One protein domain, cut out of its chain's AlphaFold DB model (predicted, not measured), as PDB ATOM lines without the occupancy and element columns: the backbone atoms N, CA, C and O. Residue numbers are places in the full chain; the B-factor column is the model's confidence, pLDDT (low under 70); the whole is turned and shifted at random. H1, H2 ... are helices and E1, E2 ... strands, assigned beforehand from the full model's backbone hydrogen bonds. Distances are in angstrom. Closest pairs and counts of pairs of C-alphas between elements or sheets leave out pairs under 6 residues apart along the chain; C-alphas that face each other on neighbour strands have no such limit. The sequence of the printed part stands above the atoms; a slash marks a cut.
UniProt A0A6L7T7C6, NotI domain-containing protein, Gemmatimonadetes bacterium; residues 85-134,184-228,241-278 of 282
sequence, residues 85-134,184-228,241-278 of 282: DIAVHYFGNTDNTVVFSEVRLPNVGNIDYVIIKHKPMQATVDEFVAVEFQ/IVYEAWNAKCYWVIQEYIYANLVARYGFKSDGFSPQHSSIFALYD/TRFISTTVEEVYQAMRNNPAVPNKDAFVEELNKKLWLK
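This is residues 85 to 134, 184 to 228 and 241 to 278 of the 282 residues of the protein "NotI domain-containing protein" of Gemmatimonadetes bacterium (UniProt A0A6L7T7C6). A strongly twisted sheet of six strands curls round the short helix H1, and from this body a single arm, residues 261 to 278 with H5, sticks out far along the longest axis. H3 stands up over E5, while H4 follows the edge strand E6 on the way to the arm. The printed part has 133 residues, with five named helices and six named strands in the order H1 E1 E2 E3 H2 E4 H3 E5 E6 H4 H5. The mixed sheet runs E1 E2 E3 E4 E5 E6, and the class is mixed, helices and strands. The whole is loose, with a radius of gyration of the C-alphas of 20.4 A and spans of 77 by 31 by 27 A.

Find C-alpha 85 at (169.282, 173.910, 124.094), where H1 begins; it ends at residue 91. Next come E1, residues 97 to 105, 20.3 A long, E2, residues 109 to 118, 24.0 A, and E3, residues 125 to 133, 22.9 A. E1 bends by 78 degrees at residue 102, and E2 bends by 70 degrees at residue 112. After the first cut look for H2, residues 184 to 188, E4, residues 192 to 198, H3, residues 199 to 209, and E5, residues 222 to 228. Past the second cut, E6 begins at C-alpha 241, (161.088, 179.727, 128.622), and ends at residue 246. H4 is residues 248 to 256, and H5, residues 264 to 278, runs 21.0 A to C-alpha 278 at (114.811, 161.097, 136.319).

Start with E1, E2 and E3, a meander, each strand the antiparallel neighbour of the one before. In the hairpin E1 and E2, N 100 and O 114 are 2.9 A apart; in the hairpin E2 and E3, N 115 and O 129 are 2.9 A apart. E3 and E4 are parallel, with N 194 and O 130 at 2.8 A. E4, H3 and E5 form a strand-helix-strand unit, two parallel neighbour strands with a helix between them along the chain; its crossover is right-handed, and N 195 and O 223 are 2.7 A apart. E5 and E6 are antiparallel, with N 224 and O 244 at 2.7 A. H1 is on the sheet, the closest C-alphas to E2 being those of Ala 87 and Ile 115, 7.1 A. H2 is on the sheet too, with the C-alphas of Tyr 186 and Lys 192 its closest to E4, 6.1 A. H3 is over E5, at a height over the sheet of 11.4 A. H3 and H4 are close but not clearly touching, their closest C-alphas being those of Tyr 209 and Ala 254, 5.4 A; they run the same way at a steep tilt of 59 degrees. H4 and H5 are not on the sheet, and they are apart. In H1, H2, H3, H4 and H5 every O i to N i+4 pair is within hydrogen-bond range.

The two C-alphas farthest apart are those of Met 121 and Trp 276, 77.1 A. Residues 135 to 183 are not printed, with 18.4 A between C-alphas 134 and 184; residues 229 to 240 are not printed, with 6.6 A between C-alphas 228 and 241. Of the links that are printed whole, the one from H3 to E5 is long, with 12 residues. The mean pLDDT of the printed part is 95.0, and no printed residue is under 70.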
ATOM      1  N   ASP A  85     169.507 173.117 122.878       97.75
ATOM      2  CA  ASP A  85     169.282 173.910 124.094       97.75
ATOM      3  C   ASP A  85     169.549 173.075 125.361       97.75
ATOM      4  O   ASP A  85     170.215 173.533 126.295       97.75
ATOM      5  N   ILE A  86     169.081 171.820 125.390       98.31
ATOM      6  CA  ILE A  86     169.323 170.886 126.500       98.31
ATOM      7  C   ILE A  86     170.801 170.502 126.596       98.31
ATOM      8  O   ILE A  86     171.337 170.460 127.704       98.31
ATOM      9  N   ALA A  87     171.474 170.231 125.475       97.56
ATOM     10  CA  ALA A  87     172.894 169.895 125.470       97.56
ATOM     11  C   ALA A  87     173.738 171.046 126.037       97.56
ATOM     12  O   ALA A  87     174.574 170.818 126.910       97.56
ATOM     13  N   VAL A  88     173.463 172.284 125.616       97.25
ATOM     14  CA  VAL A  88     174.125 173.480 126.153       97.25
ATOM     15  C   VAL A  88     173.822 173.652 127.640       97.25
ATOM     16  O   VAL A  88     174.740 173.885 128.422       97.25
ATOM     17  N   HIS A  89     172.564 173.497 128.058       97.81
ATOM     18  CA  HIS A  89     172.189 173.645 129.463       97.81
ATOM     19  C   HIS A  89     172.824 172.569 130.363       97.81
ATOM     20  O   HIS A  89     173.242 172.867 131.480       97.81
ATOM     21  N   TYR A  90     172.905 171.320 129.897       97.94
ATOM     22  CA  TYR A  90     173.399 170.197 130.691       97.94
ATOM     23  C   TYR A  90     174.927 170.046 130.653       97.94
ATOM     24  O   TYR A  90     175.558 169.967 131.704       97.94
ATOM     25  N   PHE A  91     175.529 170.036 129.461       97.06
ATOM     26  CA  PHE A  91     176.969 169.814 129.269       97.06
ATOM     27  C   PHE A  91     177.790 171.109 129.203       97.06
ATOM     28  O   PHE A  91     179.022 171.050 129.163       97.06
ATOM     29  N   GLY A  92     177.131 172.268 129.123       97.06
ATOM     30  CA  GLY A  92     177.756 173.580 128.921       97.06
ATOM     31  C   GLY A  92     178.103 173.907 127.464       97.06
ATOM     32  O   GLY A  92     178.434 175.054 127.170       97.06
ATOM     33  N   ASN A  93     178.056 172.927 126.553       95.12
ATOM     34  CA  ASN A  93     178.317 173.077 125.119       95.12
ATOM     35  C   ASN A  93     177.810 171.859 124.320       95.12
ATOM     36  O   ASN A  93     177.256 170.919 124.886       95.12
ATOM     37  N   THR A  94     178.035 171.867 123.006       94.88
ATOM     38  CA  THR A  94     177.706 170.770 122.079       94.88
ATOM     39  C   THR A  94     178.939 169.972 121.630       94.88
ATOM     40  O   THR A  94     178.871 169.170 120.700       94.88
ATOM     41  N   ASP A  95     180.088 170.149 122.287       94.31
ATOM     42  CA  ASP A  95     181.325 169.485 121.878       94.31
ATOM     43  C   ASP A  95     181.271 167.987 122.187       94.31
ATOM     44  O   ASP A  95     181.049 167.583 123.333       94.31
ATOM     45  N   ASN A  96     181.592 167.161 121.185       95.19
ATOM     46  CA  ASN A  96     181.570 165.696 121.282       95.19
ATOM     47  C   ASN A  96     180.195 165.143 121.702       95.19
ATOM     48  O   ASN A  96     180.128 164.088 122.345       95.19
ATOM     49  N   THR A  97     179.107 165.851 121.377       96.00
ATOM     50  CA  THR A  97     177.754 165.364 121.641       96.00
ATOM     51  C   THR A  97     177.186 164.600 120.451       96.00
ATOM     52  O   THR A  97     177.445 164.918 119.291       96.00
ATOM     53  N   VAL A  98     176.416 163.552 120.740       95.69
ATOM     54  CA  VAL A  98     175.691 162.756 119.738       95.69
ATOM     55  C   VAL A  98     174.290 162.472 120.262       95.69
ATOM     56  O   VAL A  98     174.115 162.185 121.446       95.69
ATOM     57  N   VAL A  99     173.298 162.541 119.378       96.00
ATOM     58  CA  VAL A  99     171.892 162.268 119.688       96.00
ATOM     59  C   VAL A  99     171.496 160.896 119.144       96.00
ATOM     60  O   VAL A  99     171.740 160.590 117.978       96.00
ATOM     61  N   PHE A 100     170.839 160.091 119.976       96.06
ATOM     62  CA  PHE A 100     170.173 158.851 119.579       96.06
ATOM     63  C   PHE A 100     168.670 158.968 119.822       96.06
ATOM     64  O   PHE A 100     168.265 159.376 120.909       96.06
ATOM     65  N   SER A 101     167.855 158.586 118.841       94.44
ATOM     66  CA  SER A 101     166.397 158.494 118.974       94.44
ATOM     67  C   SER A 101     165.946 157.080 119.356       94.44
ATOM     68  O   SER A 101     166.615 156.095 119.042       94.44
ATOM     69  N   GLU A 102     164.799 156.988 120.032       90.31
ATOM     70  CA  GLU A 102     164.086 155.744 120.368       90.31
ATOM     71  C   GLU A 102     164.968 154.666 121.029       90.31
ATOM     72  O   GLU A 102     164.964 153.486 120.662       90.31
ATOM     73  N   VAL A 103     165.732 155.056 122.052       93.25
ATOM     74  CA  VAL A 103     166.633 154.137 122.753       93.25
ATOM     75  C   VAL A 103     165.832 153.226 123.680       93.25
ATOM     76  O   VAL A 103     165.182 153.674 124.627       93.25
ATOM     77  N   ARG A 104     165.886 151.914 123.436       94.12
ATOM     78  CA  ARG A 104     165.169 150.928 124.250       94.12
ATOM     79  C   ARG A 104     165.794 150.781 125.637       94.12
ATOM     80  O   ARG A 104     166.963 150.433 125.766       94.12
ATOM     81  N   LEU A 105     164.956 150.904 126.662       88.56
ATOM     82  CA  LEU A 105     165.274 150.627 128.055       88.56
ATOM     83  C   LEU A 105     164.557 149.341 128.514       88.56
ATOM     84  O   LEU A 105     163.328 149.338 128.677       88.56
ATOM     85  N   PRO A 106     165.281 148.221 128.710       88.00
ATOM     86  CA  PRO A 106     164.676 146.946 129.084       88.00
ATOM     87  C   PRO A 106     163.760 147.058 130.307       88.00
ATOM     88  O   PRO A 106     164.123 147.663 131.310       88.00
ATOM     89  N   ASN A 107     162.575 146.446 130.223       86.81
ATOM     90  CA  ASN A 107     161.539 146.411 131.270       86.81
ATOM     91  C   ASN A 107     160.887 147.756 131.639       86.81
ATOM     92  O   ASN A 107     160.007 147.769 132.494       86.81
ATOM     93  N   VAL A 108     161.261 148.858 130.982       89.38
ATOM     94  CA  VAL A 108     160.695 150.193 131.246       89.38
ATOM     95  C   VAL A 108     159.974 150.740 130.015       89.38
ATOM     96  O   VAL A 108     158.848 151.216 130.125       89.38
ATOM     97  N   GLY A 109     160.586 150.646 128.830       90.88
ATOM     98  CA  GLY A 109     160.017 151.169 127.586       90.88
ATOM     99  C   GLY A 109     161.088 151.692 126.636       90.88
ATOM    100  O   GLY A 109     162.192 151.161 126.599       90.88
ATOM    101  N   ASN A 110     160.761 152.734 125.877       94.56
ATOM    102  CA  ASN A 110     161.719 153.475 125.054       94.56
ATOM    103  C   ASN A 110     161.905 154.874 125.634       94.56
ATOM    104  O   ASN A 110     160.956 155.429 126.187       94.56
ATOM    105  N   ILE A 111     163.111 155.408 125.499       95.75
ATOM    106  CA  ILE A 111     163.443 156.812 125.730       95.75
ATOM    107  C   ILE A 111     163.350 157.508 124.374       95.75
ATOM    108  O   ILE A 111     163.925 156.997 123.409       95.75
ATOM    109  N   ASP A 112     162.633 158.629 124.288       96.38
ATOM    110  CA  ASP A 112     162.460 159.335 123.011       96.38
ATOM    111  C   ASP A 112     163.817 159.753 122.434       96.38
ATOM    112  O   ASP A 112     164.110 159.449 121.277       96.38
ATOM    113  N   TYR A 113     164.669 160.363 123.266       97.94
ATOM    114  CA  TYR A 113     166.021 160.762 122.896       97.94
ATOM    115  C   TYR A 113     167.036 160.544 124.017       97.94
ATOM    116  O   TYR A 113     166.753 160.733 125.199       97.94
ATOM    117  N   VAL A 114     168.265 160.212 123.634       98.00
ATOM    118  CA  VAL A 114     169.436 160.238 124.515       98.00
ATOM    119  C   VAL A 114     170.504 161.096 123.860       98.00
ATOM    120  O   VAL A 114     170.940 160.805 122.748       98.00
ATOM    121  N   ILE A 115     170.941 162.137 124.562       98.19
ATOM    122  CA  ILE A 115     172.107 162.930 124.175       98.19
ATOM    123  C   ILE A 115     173.290 162.391 124.971       98.19
ATOM    124  O   ILE A 115     173.261 162.385 126.202       98.19
ATOM    125  N   ILE A 116     174.325 161.923 124.286       97.81
ATOM    126  CA  ILE A 116     175.577 161.510 124.920       97.81
ATOM    127  C   ILE A 116     176.639 162.583 124.728       97.81
ATOM    128  O   ILE A 116     176.621 163.294 123.727       97.81
ATOM    129  N   LYS A 117     177.612 162.615 125.633       97.25
ATOM    130  CA  LYS A 117     178.936 163.188 125.413       97.25
ATOM    131  C   LYS A 117     179.933 162.038 125.371       97.25
ATOM    132  O   LYS A 117     179.968 161.219 126.291       97.25
ATOM    133  N   HIS A 118     180.703 161.919 124.293       97.19
ATOM    134  CA  HIS A 118     181.723 160.874 124.173       97.19
ATOM    135  C   HIS A 118     183.114 161.416 124.509       97.19
ATOM    136  O   HIS A 118     183.399 162.606 124.366       97.19
ATOM    137  N   LYS A 119     184.018 160.526 124.928       95.75
ATOM    138  CA  LYS A 119     185.421 160.892 125.147       95.75
ATOM    139  C   LYS A 119     186.057 161.339 123.823       95.75
ATOM    140  O   LYS A 119     185.814 160.693 122.796       95.75
ATOM    141  N   PRO A 120     186.883 162.402 123.810       94.44
ATOM    142  CA  PRO A 120     187.526 162.868 122.586       94.44
ATOM    143  C   PRO A 120     188.252 161.736 121.858       94.44
ATOM    144  O   PRO A 120     189.033 160.995 122.458       94.44
ATOM    145  N   MET A 121     187.973 161.604 120.559       92.12
ATOM    146  CA  MET A 121     188.563 160.593 119.672       92.12
ATOM    147  C   MET A 121     188.330 159.126 120.095       92.12
ATOM    148  O   MET A 121     189.066 158.240 119.660       92.12
ATOM    149  N   GLN A 122     187.324 158.841 120.926       93.94
ATOM    150  CA  GLN A 122     187.001 157.487 121.383       93.94
ATOM    151  C   GLN A 122     185.499 157.213 121.277       93.94
ATOM    152  O   GLN A 122     184.677 158.043 121.655       93.94
ATOM    153  N   ALA A 123     185.136 156.003 120.847       94.81
ATOM    154  CA  ALA A 123     183.752 155.520 120.831       94.81
ATOM    155  C   ALA A 123     183.298 155.049 122.230       94.81
ATOM    156  O   ALA A 123     182.804 153.936 122.402       94.81
ATOM    157  N   THR A 124     183.512 155.897 123.237       96.50
ATOM    158  CA  THR A 124     183.219 155.618 124.645       96.50
ATOM    159  C   THR A 124     182.370 156.750 125.197       96.50
ATOM    160  O   THR A 124     182.803 157.903 125.179       96.50
ATOM    161  N   VAL A 125     181.180 156.420 125.703       96.94
ATOM    162  CA  VAL A 125     180.303 157.375 126.394       96.94
ATOM    163  C   VAL A 125     180.987 157.834 127.681       96.94
ATOM    164  O   VAL A 125     181.452 157.006 128.463       96.94
ATOM    165  N   ASP A 126     181.071 159.145 127.868       95.94
ATOM    166  CA  ASP A 126     181.561 159.774 129.094       95.94
ATOM    167  C   ASP A 126     180.386 160.108 130.019       95.94
ATOM    168  O   ASP A 126     180.355 159.707 131.179       95.94
ATOM    169  N   GLU A 127     179.365 160.756 129.457       96.44
ATOM    170  CA  GLU A 127     178.150 161.167 130.153       96.44
ATOM    171  C   GLU A 127     176.948 161.106 129.198       96.44
ATOM    172  O   GLU A 127     177.111 161.157 127.976       96.44
ATOM    173  N   PHE A 128     175.731 160.992 129.732       97.81
ATOM    174  CA  PHE A 128     174.510 161.071 128.937       97.81
ATOM    175  C   PHE A 128     173.378 161.777 129.682       97.81
ATOM    176  O   PHE A 128     173.352 161.836 130.910       97.81
ATOM    177  N   VAL A 129     172.402 162.249 128.912       98.50
ATOM    178  CA  VAL A 129     171.133 162.785 129.397       98.50
ATOM    179  C   VAL A 129     169.987 162.247 128.546       98.50
ATOM    180  O   VAL A 129     170.077 162.194 127.319       98.50
ATOM    181  N   ALA A 130     168.913 161.815 129.204       98.50
ATOM    182  CA  ALA A 130     167.680 161.397 128.546       98.50
ATOM    183  C   ALA A 130     166.777 162.604 128.260       98.50
ATOM    184  O   ALA A 130     166.794 163.594 128.996       98.50
ATOM    185  N   VAL A 131     165.964 162.521 127.212       98.62
ATOM    186  CA  VAL A 131     164.977 163.542 126.864       98.62
ATOM    187  C   VAL A 131     163.678 162.866 126.429       98.62
ATOM    188  O   VAL A 131     163.695 161.890 125.682       98.62
ATOM    189  N   GLU A 132     162.556 163.381 126.921       98.19
ATOM    190  CA  GLU A 132     161.204 162.858 126.702       98.19
ATOM    191  C   GLU A 132     160.310 163.996 126.213       98.19
ATOM    192  O   GLU A 132     160.230 165.045 126.859       98.19
ATOM    193  N   PHE A 133     159.627 163.811 125.086       97.50
ATOM    194  CA  PHE A 133     158.766 164.833 124.499       97.50
ATOM    195  C   PHE A 133     157.301 164.560 124.828       97.50
ATOM    196  O   PHE A 133     156.772 163.466 124.628       97.50
ATOM    197  N   GLN A 134     156.578 165.595 125.251       97.44
ATOM    198  CA  GLN A 134     155.142 165.487 125.457       97.44
ATOM    199  C   GLN A 134     154.423 166.746 124.963       97.44
ATOM    200  O   GLN A 134     154.361 167.777 125.629       97.44
ATOM    201  N   ILE A 184     162.120 157.244 138.503       96.19
ATOM    202  CA  ILE A 184     162.718 156.353 139.517       96.19
ATOM    203  C   ILE A 184     164.019 155.733 138.993       96.19
ATOM    204  O   ILE A 184     164.999 155.624 139.726       96.19
ATOM    205  N   VAL A 185     164.043 155.341 137.716       96.56
ATOM    206  CA  VAL A 185     165.241 154.780 137.078       96.56
ATOM    207  C   VAL A 185     166.336 155.839 136.982       96.56
ATOM    208  O   VAL A 185     167.474 155.573 137.357       96.56
ATOM    209  N   TYR A 186     165.993 157.050 136.538       97.44
ATOM    210  CA  TYR A 186     166.955 158.145 136.413       97.44
ATOM    211  C   TYR A 186     167.520 158.593 137.769       97.44
ATOM    212  O   TYR A 186     168.717 158.856 137.867       97.44
ATOM    213  N   GLU A 187     166.709 158.613 138.827       97.81
ATOM    214  CA  GLU A 187     167.174 158.871 140.195       97.81
ATOM    215  C   GLU A 187     168.103 157.760 140.698       97.81
ATOM    216  O   GLU A 187     169.186 158.050 141.206       97.81
ATOM    217  N   ALA A 188     167.741 156.489 140.492       96.88
ATOM    218  CA  ALA A 188     168.569 155.349 140.894       96.88
ATOM    219  C   ALA A 188     169.927 155.312 140.171       96.88
ATOM    220  O   ALA A 188     170.922 154.855 140.733       96.88
ATOM    221  N   TRP A 189     169.977 155.789 138.928       96.31
ATOM    222  CA  TRP A 189     171.208 155.896 138.145       96.31
ATOM    223  C   TRP A 189     172.000 157.173 138.411       96.31
ATOM    224  O   TRP A 189     173.110 157.301 137.898       96.31
ATOM    225  N   ASN A 190     171.440 158.123 139.168       96.50
ATOM    226  CA  ASN A 190     171.940 159.494 139.246       96.50
ATOM    227  C   ASN A 190     172.133 160.129 137.846       96.50
ATOM    228  O   ASN A 190     173.035 160.936 137.627       96.50
ATOM    229  N   ALA A 191     171.280 159.749 136.891       97.19
ATOM    230  CA  ALA A 191     171.243 160.284 135.535       97.19
ATOM    231  C   ALA A 191     170.173 161.376 135.427       97.19
ATOM    232  O   ALA A 191     169.230 161.417 136.224       97.19
ATOM    233  N   LYS A 192     170.303 162.263 134.436       98.31
ATOM    234  CA  LYS A 192     169.324 163.329 134.192       98.31
ATOM    235  C   LYS A 192     168.361 162.969 133.068       98.31
ATOM    236  O   LYS A 192     168.744 162.329 132.091       98.31
ATOM    237  N   CYS A 193     167.125 163.439 133.200       98.44
ATOM    238  CA  CYS A 193     166.101 163.381 132.171       98.44
ATOM    239  C   CYS A 193     165.398 164.731 132.032       98.44
ATOM    240  O   CYS A 193     164.878 165.267 133.016       98.44
ATOM    241  N   TYR A 194     165.344 165.243 130.804       98.75
ATOM    242  CA  TYR A 194     164.597 166.446 130.457       98.75
ATOM    243  C   TYR A 194     163.221 166.073 129.901       98.75
ATOM    244  O   TYR A 194     163.102 165.398 128.885       98.75
ATOM    245  N   TRP A 195     162.172 166.531 130.572       98.56
ATOM    246  CA  TRP A 195     160.775 166.393 130.182       98.56
ATOM    247  C   TRP A 195     160.359 167.648 129.415       98.56
ATOM    248  O   TRP A 195     160.104 168.693 130.017       98.56
ATOM    249  N   VAL A 196     160.325 167.558 128.089       98.69
ATOM    250  CA  VAL A 196     160.008 168.683 127.209       98.69
ATOM    251  C   VAL A 196     158.501 168.812 127.077       98.69
ATOM    252  O   VAL A 196     157.826 167.949 126.505       98.69
ATOM    253  N   ILE A 197     157.978 169.914 127.601       98.31
ATOM    254  CA  ILE A 197     156.561 170.272 127.544       98.31
ATOM    255  C   ILE A 197     156.417 171.767 127.276       98.31
ATOM    256  O   ILE A 197     157.372 172.533 127.366       98.31
ATOM    257  N   GLN A 198     155.198 172.192 126.959       98.25
ATOM    258  CA  GLN A 198     154.911 173.618 126.827       98.25
ATOM    259  C   GLN A 198     154.671 174.267 128.192       98.25
ATOM    260  O   GLN A 198     154.117 173.614 129.084       98.25
ATOM    261  N   GLU A 199     155.030 175.546 128.348       97.81
ATOM    262  CA  GLU A 199     154.883 176.287 129.615       97.81
ATOM    263  C   GLU A 199     153.440 176.213 130.137       97.81
ATOM    264  O   GLU A 199     153.225 175.914 131.309       97.81
ATOM    265  N   TYR A 200     152.431 176.368 129.272       97.06
ATOM    266  CA  TYR A 200     151.027 176.314 129.706       97.06
ATOM    267  C   TYR A 200     150.611 174.942 130.279       97.06
ATOM    268  O   TYR A 200     149.741 174.869 131.154       97.06
ATOM    269  N   ILE A 201     151.229 173.844 129.820       97.75
ATOM    270  CA  ILE A 201     150.983 172.501 130.367       97.75
ATOM    271  C   ILE A 201     151.543 172.439 131.791       97.75
ATOM    272  O   ILE A 201     150.872 171.938 132.697       97.75
ATOM    273  N   TYR A 202     152.738 172.998 132.006       97.62
ATOM    274  CA  TYR A 202     153.340 173.091 133.332       97.62
ATOM    275  C   TYR A 202     152.555 174.020 134.263       97.62
ATOM    276  O   TYR A 202     152.257 173.650 135.397       97.62
ATOM    277  N   ALA A 203     152.116 175.181 133.778       96.88
ATOM    278  CA  ALA A 203     151.250 176.084 134.531       96.88
ATOM    279  C   ALA A 203     149.950 175.386 134.974       96.88
ATOM    280  O   ALA A 203     149.479 175.592 136.094       96.88
ATOM    281  N   ASN A 204     149.400 174.487 134.145       95.69
ATOM    282  CA  ASN A 204     148.263 173.656 134.534       95.69
ATOM    283  C   ASN A 204     148.621 172.661 135.651       95.69
ATOM    284  O   ASN A 204     147.813 172.488 136.557       95.69
ATOM    285  N   LEU A 205     149.809 172.038 135.630       94.94
ATOM    286  CA  LEU A 205     150.291 171.180 136.728       94.94
ATOM    287  C   LEU A 205     150.407 171.956 138.045       94.94
ATOM    288  O   LEU A 205     149.927 171.483 139.076       94.94
ATOM    289  N   VAL A 206     150.979 173.162 138.001       94.88
ATOM    290  CA  VAL A 206     151.086 174.064 139.159       94.88
ATOM    291  C   VAL A 206     149.699 174.393 139.704       94.88
ATOM    292  O   VAL A 206     149.417 174.132 140.870       94.88
ATOM    293  N   ALA A 207     148.794 174.887 138.856       93.06
ATOM    294  CA  ALA A 207     147.455 175.287 139.281       93.06
ATOM    295  C   ALA A 207     146.596 174.109 139.777       93.06
ATOM    296  O   ALA A 207     145.792 174.263 140.694       93.06
ATOM    297  N   ARG A 208     146.742 172.930 139.163       90.69
ATOM    298  CA  ARG A 208     145.911 171.752 139.447       90.69
ATOM    299  C   ARG A 208     146.394 170.954 140.650       90.69
ATOM    300  O   ARG A 208     145.564 170.428 141.384       90.69
ATOM    301  N   TYR A 209     147.705 170.809 140.803       91.12
ATOM    302  CA  TYR A 209     148.314 169.886 141.763       91.12
ATOM    303  C   TYR A 209     149.273 170.565 142.738       91.12
ATOM    304  O   TYR A 209     149.828 169.894 143.597       91.12
ATOM    305  N   GLY A 210     149.486 171.877 142.633       91.00
ATOM    306  CA  GLY A 210     150.409 172.585 143.518       91.00
ATOM    307  C   GLY A 210     151.870 172.213 143.275       91.00
ATOM    308  O   GLY A 210     152.665 172.216 144.212       91.00
ATOM    309  N   PHE A 211     152.236 171.873 142.033       93.88
ATOM    310  CA  PHE A 211     153.648 171.768 141.661       93.88
ATOM    311  C   PHE A 211     154.343 173.101 141.946       93.88
ATOM    312  O   PHE A 211     153.731 174.166 141.843       93.88
ATOM    313  N   LYS A 212     155.635 173.053 142.274       93.62
ATOM    314  CA  LYS A 212     156.410 174.279 142.470       93.62
ATOM    315  C   LYS A 212     156.444 175.115 141.195       93.62
ATOM    316  O   LYS A 212     156.560 174.590 140.088       93.62
ATOM    317  N   SER A 213     156.348 176.425 141.359       94.75
ATOM    318  CA  SER A 213     156.328 177.369 140.246       94.75
ATOM    319  C   SER A 213     157.688 177.559 139.597       94.75
ATOM    320  O   SER A 213     157.730 177.953 138.441       94.75
ATOM    321  N   ASP A 214     158.775 177.336 140.326       95.94
ATOM    322  CA  ASP A 214     160.137 177.720 139.973       95.94
ATOM    323  C   ASP A 214     161.168 176.895 140.765       95.94
ATOM    324  O   ASP A 214     160.826 176.040 141.588       95.94
ATOM    325  N   GLY A 215     162.448 177.139 140.483       96.12
ATOM    326  CA  GLY A 215     163.571 176.529 141.188       96.12
ATOM    327  C   GLY A 215     164.306 175.462 140.378       96.12
ATOM    328  O   GLY A 215     163.724 174.582 139.738       96.12
ATOM    329  N   PHE A 216     165.631 175.523 140.460       97.38
ATOM    330  CA  PHE A 216     166.528 174.585 139.807       97.38
ATOM    331  C   PHE A 216     167.583 174.085 140.795       97.38
ATOM    332  O   PHE A 216     168.224 174.870 141.489       97.38
ATOM    333  N   SER A 217     167.765 172.770 140.840       97.00
ATOM    334  CA  SER A 217     168.808 172.083 141.582       97.00
ATOM    335  C   SER A 217     169.484 171.084 140.640       97.00
ATOM    336  O   SER A 217     168.808 170.200 140.107       97.00
ATOM    337  N   PRO A 218     170.815 171.162 140.462       93.75
ATOM    338  CA  PRO A 218     171.548 170.199 139.645       93.75
ATOM    339  C   PRO A 218     171.583 168.793 140.269       93.75
ATOM    340  O   PRO A 218     171.989 167.835 139.615       93.75
ATOM    341  N   GLN A 219     171.149 168.627 141.525       95.50
ATOM    342  CA  GLN A 219     171.061 167.323 142.185       95.50
ATOM    343  C   GLN A 219     169.837 166.522 141.726       95.50
ATOM    344  O   GLN A 219     169.896 165.299 141.681       95.50
ATOM    345  N   HIS A 220     168.757 167.182 141.314       97.94
ATOM    346  CA  HIS A 220     167.540 166.516 140.851       97.94
ATOM    347  C   HIS A 220     167.741 165.811 139.504       97.94
ATOM    348  O   HIS A 220     168.441 166.326 138.633       97.94
ATOM    349  N   SER A 221     167.146 164.628 139.334       98.06
ATOM    350  CA  SER A 221     167.259 163.838 138.097       98.06
ATOM    351  C   SER A 221     166.219 164.195 137.042       98.06
ATOM    352  O   SER A 221     166.488 164.015 135.859       98.06
ATOM    353  N   SER A 222     165.055 164.719 137.427       98.38
ATOM    354  CA  SER A 222     164.038 165.162 136.468       98.38
ATOM    355  C   SER A 222     164.103 166.674 136.286       98.38
ATOM    356  O   SER A 222     164.107 167.419 137.261       98.38
ATOM    357  N   ILE A 223     164.126 167.137 135.041       98.69
ATOM    358  CA  ILE A 223     164.087 168.557 134.690       98.69
ATOM    359  C   ILE A 223     162.959 168.771 133.688       98.69
ATOM    360  O   ILE A 223     162.953 168.156 132.635       98.69
ATOM    361  N   PHE A 224     162.000 169.639 133.976       98.56
ATOM    362  CA  PHE A 224     161.076 170.128 132.964       98.56
ATOM    363  C   PHE A 224     161.778 171.183 132.113       98.56
ATOM    364  O   PHE A 224     162.247 172.190 132.644       98.56
ATOM    365  N   ALA A 225     161.848 170.938 130.806       98.56
ATOM    366  CA  ALA A 225     162.285 171.912 129.816       98.56
ATOM    367  C   ALA A 225     161.037 172.548 129.208       98.56
ATOM    368  O   ALA A 225     160.283 171.876 128.499       98.56
ATOM    369  N   LEU A 226     160.789 173.808 129.547       98.62
ATOM    370  CA  LEU A 226     159.560 174.493 129.180       98.62
ATOM    371  C   LEU A 226     159.785 175.343 127.932       98.62
ATOM    372  O   LEU A 226     160.798 176.034 127.817       98.62
ATOM    373  N   TYR A 227     158.843 175.257 126.996       98.31
ATOM    374  CA  TYR A 227     158.884 175.978 125.726       98.31
ATOM    375  C   TYR A 227     157.550 176.648 125.425       98.31
ATOM    376  O   TYR A 227     156.491 176.122 125.768       98.31
ATOM    377  N   ASP A 228     157.612 177.748 124.687       97.12
ATOM    378  CA  ASP A 228     156.455 178.381 124.063       97.12
ATOM    379  C   ASP A 228     156.619 178.458 122.546       97.12
ATOM    380  O   ASP A 228     157.726 178.406 122.001       97.12
ATOM    381  N   THR A 241     161.511 178.781 127.584       97.50
ATOM    382  CA  THR A 241     161.088 179.727 128.622       97.50
ATOM    383  C   THR A 241     161.979 179.585 129.850       97.50
ATOM    384  O   THR A 241     162.562 180.566 130.311       97.50
ATOM    385  N   ARG A 242     162.105 178.362 130.383       96.88
ATOM    386  CA  ARG A 242     162.893 178.047 131.585       96.88
ATOM    387  C   ARG A 242     163.046 176.544 131.822       96.88
ATOM    388  O   ARG A 242     162.306 175.725 131.278       96.88
ATOM    389  N   PHE A 243     163.968 176.207 132.721       98.19
ATOM    390  CA  PHE A 243     164.166 174.857 133.241       98.19
ATOM    391  C   PHE A 243     163.766 174.782 134.714       98.19
ATOM    392  O   PHE A 243     164.195 175.608 135.522       98.19
ATOM    393  N   ILE A 244     162.967 173.776 135.078       98.19
ATOM    394  CA  ILE A 244     162.548 173.535 136.466       98.19
ATOM    395  C   ILE A 244     162.884 172.103 136.839       98.19
ATOM    396  O   ILE A 244     162.398 171.155 136.234       98.19
ATOM    397  N   SER A 245     163.715 171.933 137.856       98.12
ATOM    398  CA  SER A 245     164.140 170.603 138.299       98.12
ATOM    399  C   SER A 245     163.179 170.031 139.340       98.12
ATOM    400  O   SER A 245     162.700 170.797 140.168       98.12
ATOM    401  N   THR A 246     162.958 168.722 139.399       97.75
ATOM    402  CA  THR A 246     162.121 168.075 140.419       97.75
ATOM    403  C   THR A 246     162.584 166.658 140.757       97.75
ATOM    404  O   THR A 246     163.394 166.070 140.034       97.75
ATOM    405  N   THR A 247     162.052 166.098 141.842       97.62
ATOM    406  CA  THR A 247     162.180 164.676 142.187       97.62
ATOM    407  C   THR A 247     160.863 163.933 141.982       97.62
ATOM    408  O   THR A 247     159.782 164.527 141.963       97.62
ATOM    409  N   VAL A 248     160.935 162.609 141.868       97.25
ATOM    410  CA  VAL A 248     159.755 161.734 141.855       97.25
ATOM    411  C   VAL A 248     158.932 161.920 143.132       97.25
ATOM    412  O   VAL A 248     157.704 161.942 143.072       97.25
ATOM    413  N   GLU A 249     159.592 162.112 144.277       96.44
ATOM    414  CA  GLU A 249     158.918 162.343 145.559       96.44
ATOM    415  C   GLU A 249     158.145 163.669 145.572       96.44
ATOM    416  O   GLU A 249     156.984 163.694 145.972       96.44
ATOM    417  N   GLU A 250     158.732 164.766 145.083       95.56
ATOM    418  CA  GLU A 250     158.029 166.053 144.967       95.56
ATOM    419  C   GLU A 250     156.780 165.930 144.081       95.56
ATOM    420  O   GLU A 250     155.701 166.400 144.452       95.56
ATOM    421  N   VAL A 251     156.911 165.252 142.935       94.88
ATOM    422  CA  VAL A 251     155.793 164.985 142.021       94.88
ATOM    423  C   VAL A 251     154.713 164.150 142.707       94.88
ATOM    424  O   VAL A 251     153.529 164.491 142.639       94.88
ATOM    425  N   TYR A 252     155.099 163.080 143.403       94.06
ATOM    426  CA  TYR A 252     154.167 162.227 144.134       94.06
ATOM    427  C   TYR A 252     153.410 163.004 145.216       94.06
ATOM    428  O   TYR A 252     152.183 162.900 145.304       94.06
ATOM    429  N   GLN A 253     154.111 163.824 146.002       93.62
ATOM    430  CA  GLN A 253     153.499 164.632 147.056       93.62
ATOM    431  C   GLN A 253     152.530 165.674 146.495       93.62
ATOM    432  O   GLN A 253     151.425 165.812 147.021       93.62
ATOM    433  N   ALA A 254     152.885 166.358 145.405       91.25
ATOM    434  CA  ALA A 254     151.991 167.311 144.745       91.25
ATOM    435  C   ALA A 254     150.710 166.623 144.234       91.25
ATOM    436  O   ALA A 254     149.590 167.056 144.508       91.25
ATOM    437  N   MET A 255     150.854 165.474 143.569       88.44
ATOM    438  CA  MET A 255     149.715 164.696 143.069       88.44
ATOM    439  C   MET A 255     148.818 164.167 144.198       88.44
ATOM    440  O   MET A 255     147.595 164.109 144.041       88.44
ATOM    441  N   ARG A 256     149.410 163.787 145.337       87.31
ATOM    442  CA  ARG A 256     148.690 163.293 146.517       87.31
ATOM    443  C   ARG A 256     147.923 164.402 147.238       87.31
ATOM    444  O   ARG A 256     146.788 164.175 147.650       87.31
ATOM    445  N   ASN A 257     148.517 165.585 147.373       80.19
ATOM    446  CA  ASN A 257     147.983 166.699 148.162       80.19
ATOM    447  C   ASN A 257     147.124 167.665 147.328       80.19
ATOM    448  O   ASN A 257     147.111 168.867 147.584       80.19
ATOM    449  N   ASN A 258     146.399 167.137 146.333       72.44
ATOM    450  CA  ASN A 258     145.594 167.924 145.400       72.44
ATOM    451  C   ASN A 258     144.655 168.899 146.151       72.44
ATOM    452  O   ASN A 258     143.761 168.441 146.870       72.44
ATOM    453  N   PRO A 259     144.805 170.225 145.969       71.44
ATOM    454  CA  PRO A 259     144.095 171.229 146.763       71.44
ATOM    455  C   PRO A 259     142.582 171.278 146.497       71.44
ATOM    456  O   PRO A 259     141.842 171.878 147.273       71.44
ATOM    457  N   ALA A 260     142.100 170.651 145.420       72.75
ATOM    458  CA  ALA A 260     140.719 170.748 144.955       72.75
ATOM    459  C   ALA A 260     139.908 169.458 145.182       72.75
ATOM    460  O   ALA A 260     139.173 169.019 144.292       72.75
ATOM    461  N   VAL A 261     140.032 168.820 146.353       80.31
ATOM    462  CA  VAL A 261     139.184 167.664 146.697       80.31
ATOM    463  C   VAL A 261     137.720 168.127 146.804       80.31
ATOM    464  O   VAL A 261     137.411 168.969 147.648       80.31
ATOM    465  N   PRO A 262     136.798 167.610 145.967       84.06
ATOM    466  CA  PRO A 262     135.412 168.058 145.977       84.06
ATOM    467  C   PRO A 262     134.700 167.642 147.269       84.06
ATOM    468  O   PRO A 262     134.907 166.545 147.792       84.06
ATOM    469  N   ASN A 263     133.810 168.506 147.762       91.19
ATOM    470  CA  ASN A 263     132.979 168.194 148.919       91.19
ATOM    471  C   ASN A 263     131.954 167.099 148.560       91.19
ATOM    472  O   ASN A 263     131.209 167.217 147.583       91.19
ATOM    473  N   LYS A 264     131.916 166.035 149.369       94.50
ATOM    474  CA  LYS A 264     131.031 164.883 149.155       94.50
ATOM    475  C   LYS A 264     129.554 165.269 149.201       94.50
ATOM    476  O   LYS A 264     128.794 164.806 148.358       94.50
ATOM    477  N   ASP A 265     129.152 166.093 150.158       96.25
ATOM    478  CA  ASP A 265     127.746 166.438 150.373       96.25
ATOM    479  C   ASP A 265     127.220 167.301 149.225       96.25
ATOM    480  O   ASP A 265     126.166 167.002 148.669       96.25
ATOM    481  N   ALA A 266     128.019 168.264 148.754       93.94
ATOM    482  CA  ALA A 266     127.707 169.035 147.550       93.94
ATOM    483  C   ALA A 266     127.526 168.133 146.312       93.94
ATOM    484  O   ALA A 266     126.636 168.354 145.488       93.94
ATOM    485  N   PHE A 267     128.338 167.077 146.182       95.62
ATOM    486  CA  PHE A 267     128.166 166.092 145.113       95.62
ATOM    487  C   PHE A 267     126.884 165.264 145.286       95.62
ATOM    488  O   PHE A 267     126.172 165.027 144.311       95.62
ATOM    489  N   VAL A 268     126.551 164.855 146.513       97.44
ATOM    490  CA  VAL A 268     125.306 164.132 146.821       97.44
ATOM    491  C   VAL A 268     124.072 164.989 146.522       97.44
ATOM    492  O   VAL A 268     123.110 164.481 145.947       97.44
ATOM    493  N   GLU A 269     124.093 166.286 146.826       96.75
ATOM    494  CA  GLU A 269     123.009 167.208 146.468       96.75
ATOM    495  C   GLU A 269     122.780 167.273 144.954       96.75
ATOM    496  O   GLU A 269     121.639 167.223 144.488       96.75
ATOM    497  N   GLU A 270     123.857 167.332 144.170       95.50
ATOM    498  CA  GLU A 270     123.773 167.308 142.710       95.50
ATOM    499  C   GLU A 270     123.208 165.975 142.189       95.50
ATOM    500  O   GLU A 270     122.397 165.954 141.257       95.50
ATOM    501  N   LEU A 271     123.571 164.851 142.815       96.69
ATOM    502  CA  LEU A 271     122.985 163.547 142.495       96.69
ATOM    503  C   LEU A 271     121.490 163.495 142.817       96.69
ATOM    504  O   LEU A 271     120.723 162.995 141.996       96.69
ATOM    505  N   ASN A 272     121.060 164.046 143.954       96.69
ATOM    506  CA  ASN A 272     119.647 164.094 144.333       96.69
ATOM    507  C   ASN A 272     118.818 164.902 143.325       96.69
ATOM    508  O   ASN A 272     117.745 164.452 142.925       96.69
ATOM    509  N   LYS A 273     119.336 166.039 142.836       96.19
ATOM    510  CA  LYS A 273     118.688 166.823 141.766       96.19
ATOM    511  C   LYS A 273     118.526 166.002 140.485       96.19
ATOM    512  O   LYS A 273     117.443 165.962 139.903       96.19
ATOM    513  N   LYS A 274     119.584 165.302 140.060       95.69
ATOM    514  CA  LYS A 274     119.551 164.434 138.870       95.69
ATOM    515  C   LYS A 274     118.610 163.242 139.035       95.69
ATOM    516  O   LYS A 274     117.935 162.868 138.079       95.69
ATOM    517  N   LEU A 275     118.568 162.646 140.226       95.88
ATOM    518  CA  LEU A 275     117.678 161.535 140.548       95.88
ATOM    519  C   LEU A 275     116.214 161.980 140.506       95.88
ATOM    520  O   LEU A 275     115.405 161.320 139.863       95.88
ATOM    521  N   TRP A 276     115.896 163.123 141.117       94.94
ATOM    522  CA  TRP A 276     114.553 163.699 141.085       94.94
ATOM    523  C   TRP A 276     114.083 163.957 139.649       94.94
ATOM    524  O   TRP A 276     113.004 163.512 139.273       94.94
ATOM    525  N   LEU A 277     114.925 164.572 138.807       93.88
ATOM    526  CA  LEU A 277     114.604 164.793 137.390       93.88
ATOM    527  C   LEU A 277     114.327 163.486 136.635       93.88
ATOM    528  O   LEU A 277     113.453 163.447 135.778       93.88
ATOM    529  N   LYS A 278     115.047 162.405 136.948       93.12
ATOM    530  CA  LYS A 278     114.811 161.097 136.319       93.12
ATOM    531  C   LYS A 278     113.531 160.409 136.791       93.12
ATOM    532  O   LYS A 278     112.955 159.658 136.015       93.12
TER     533      LYS A 278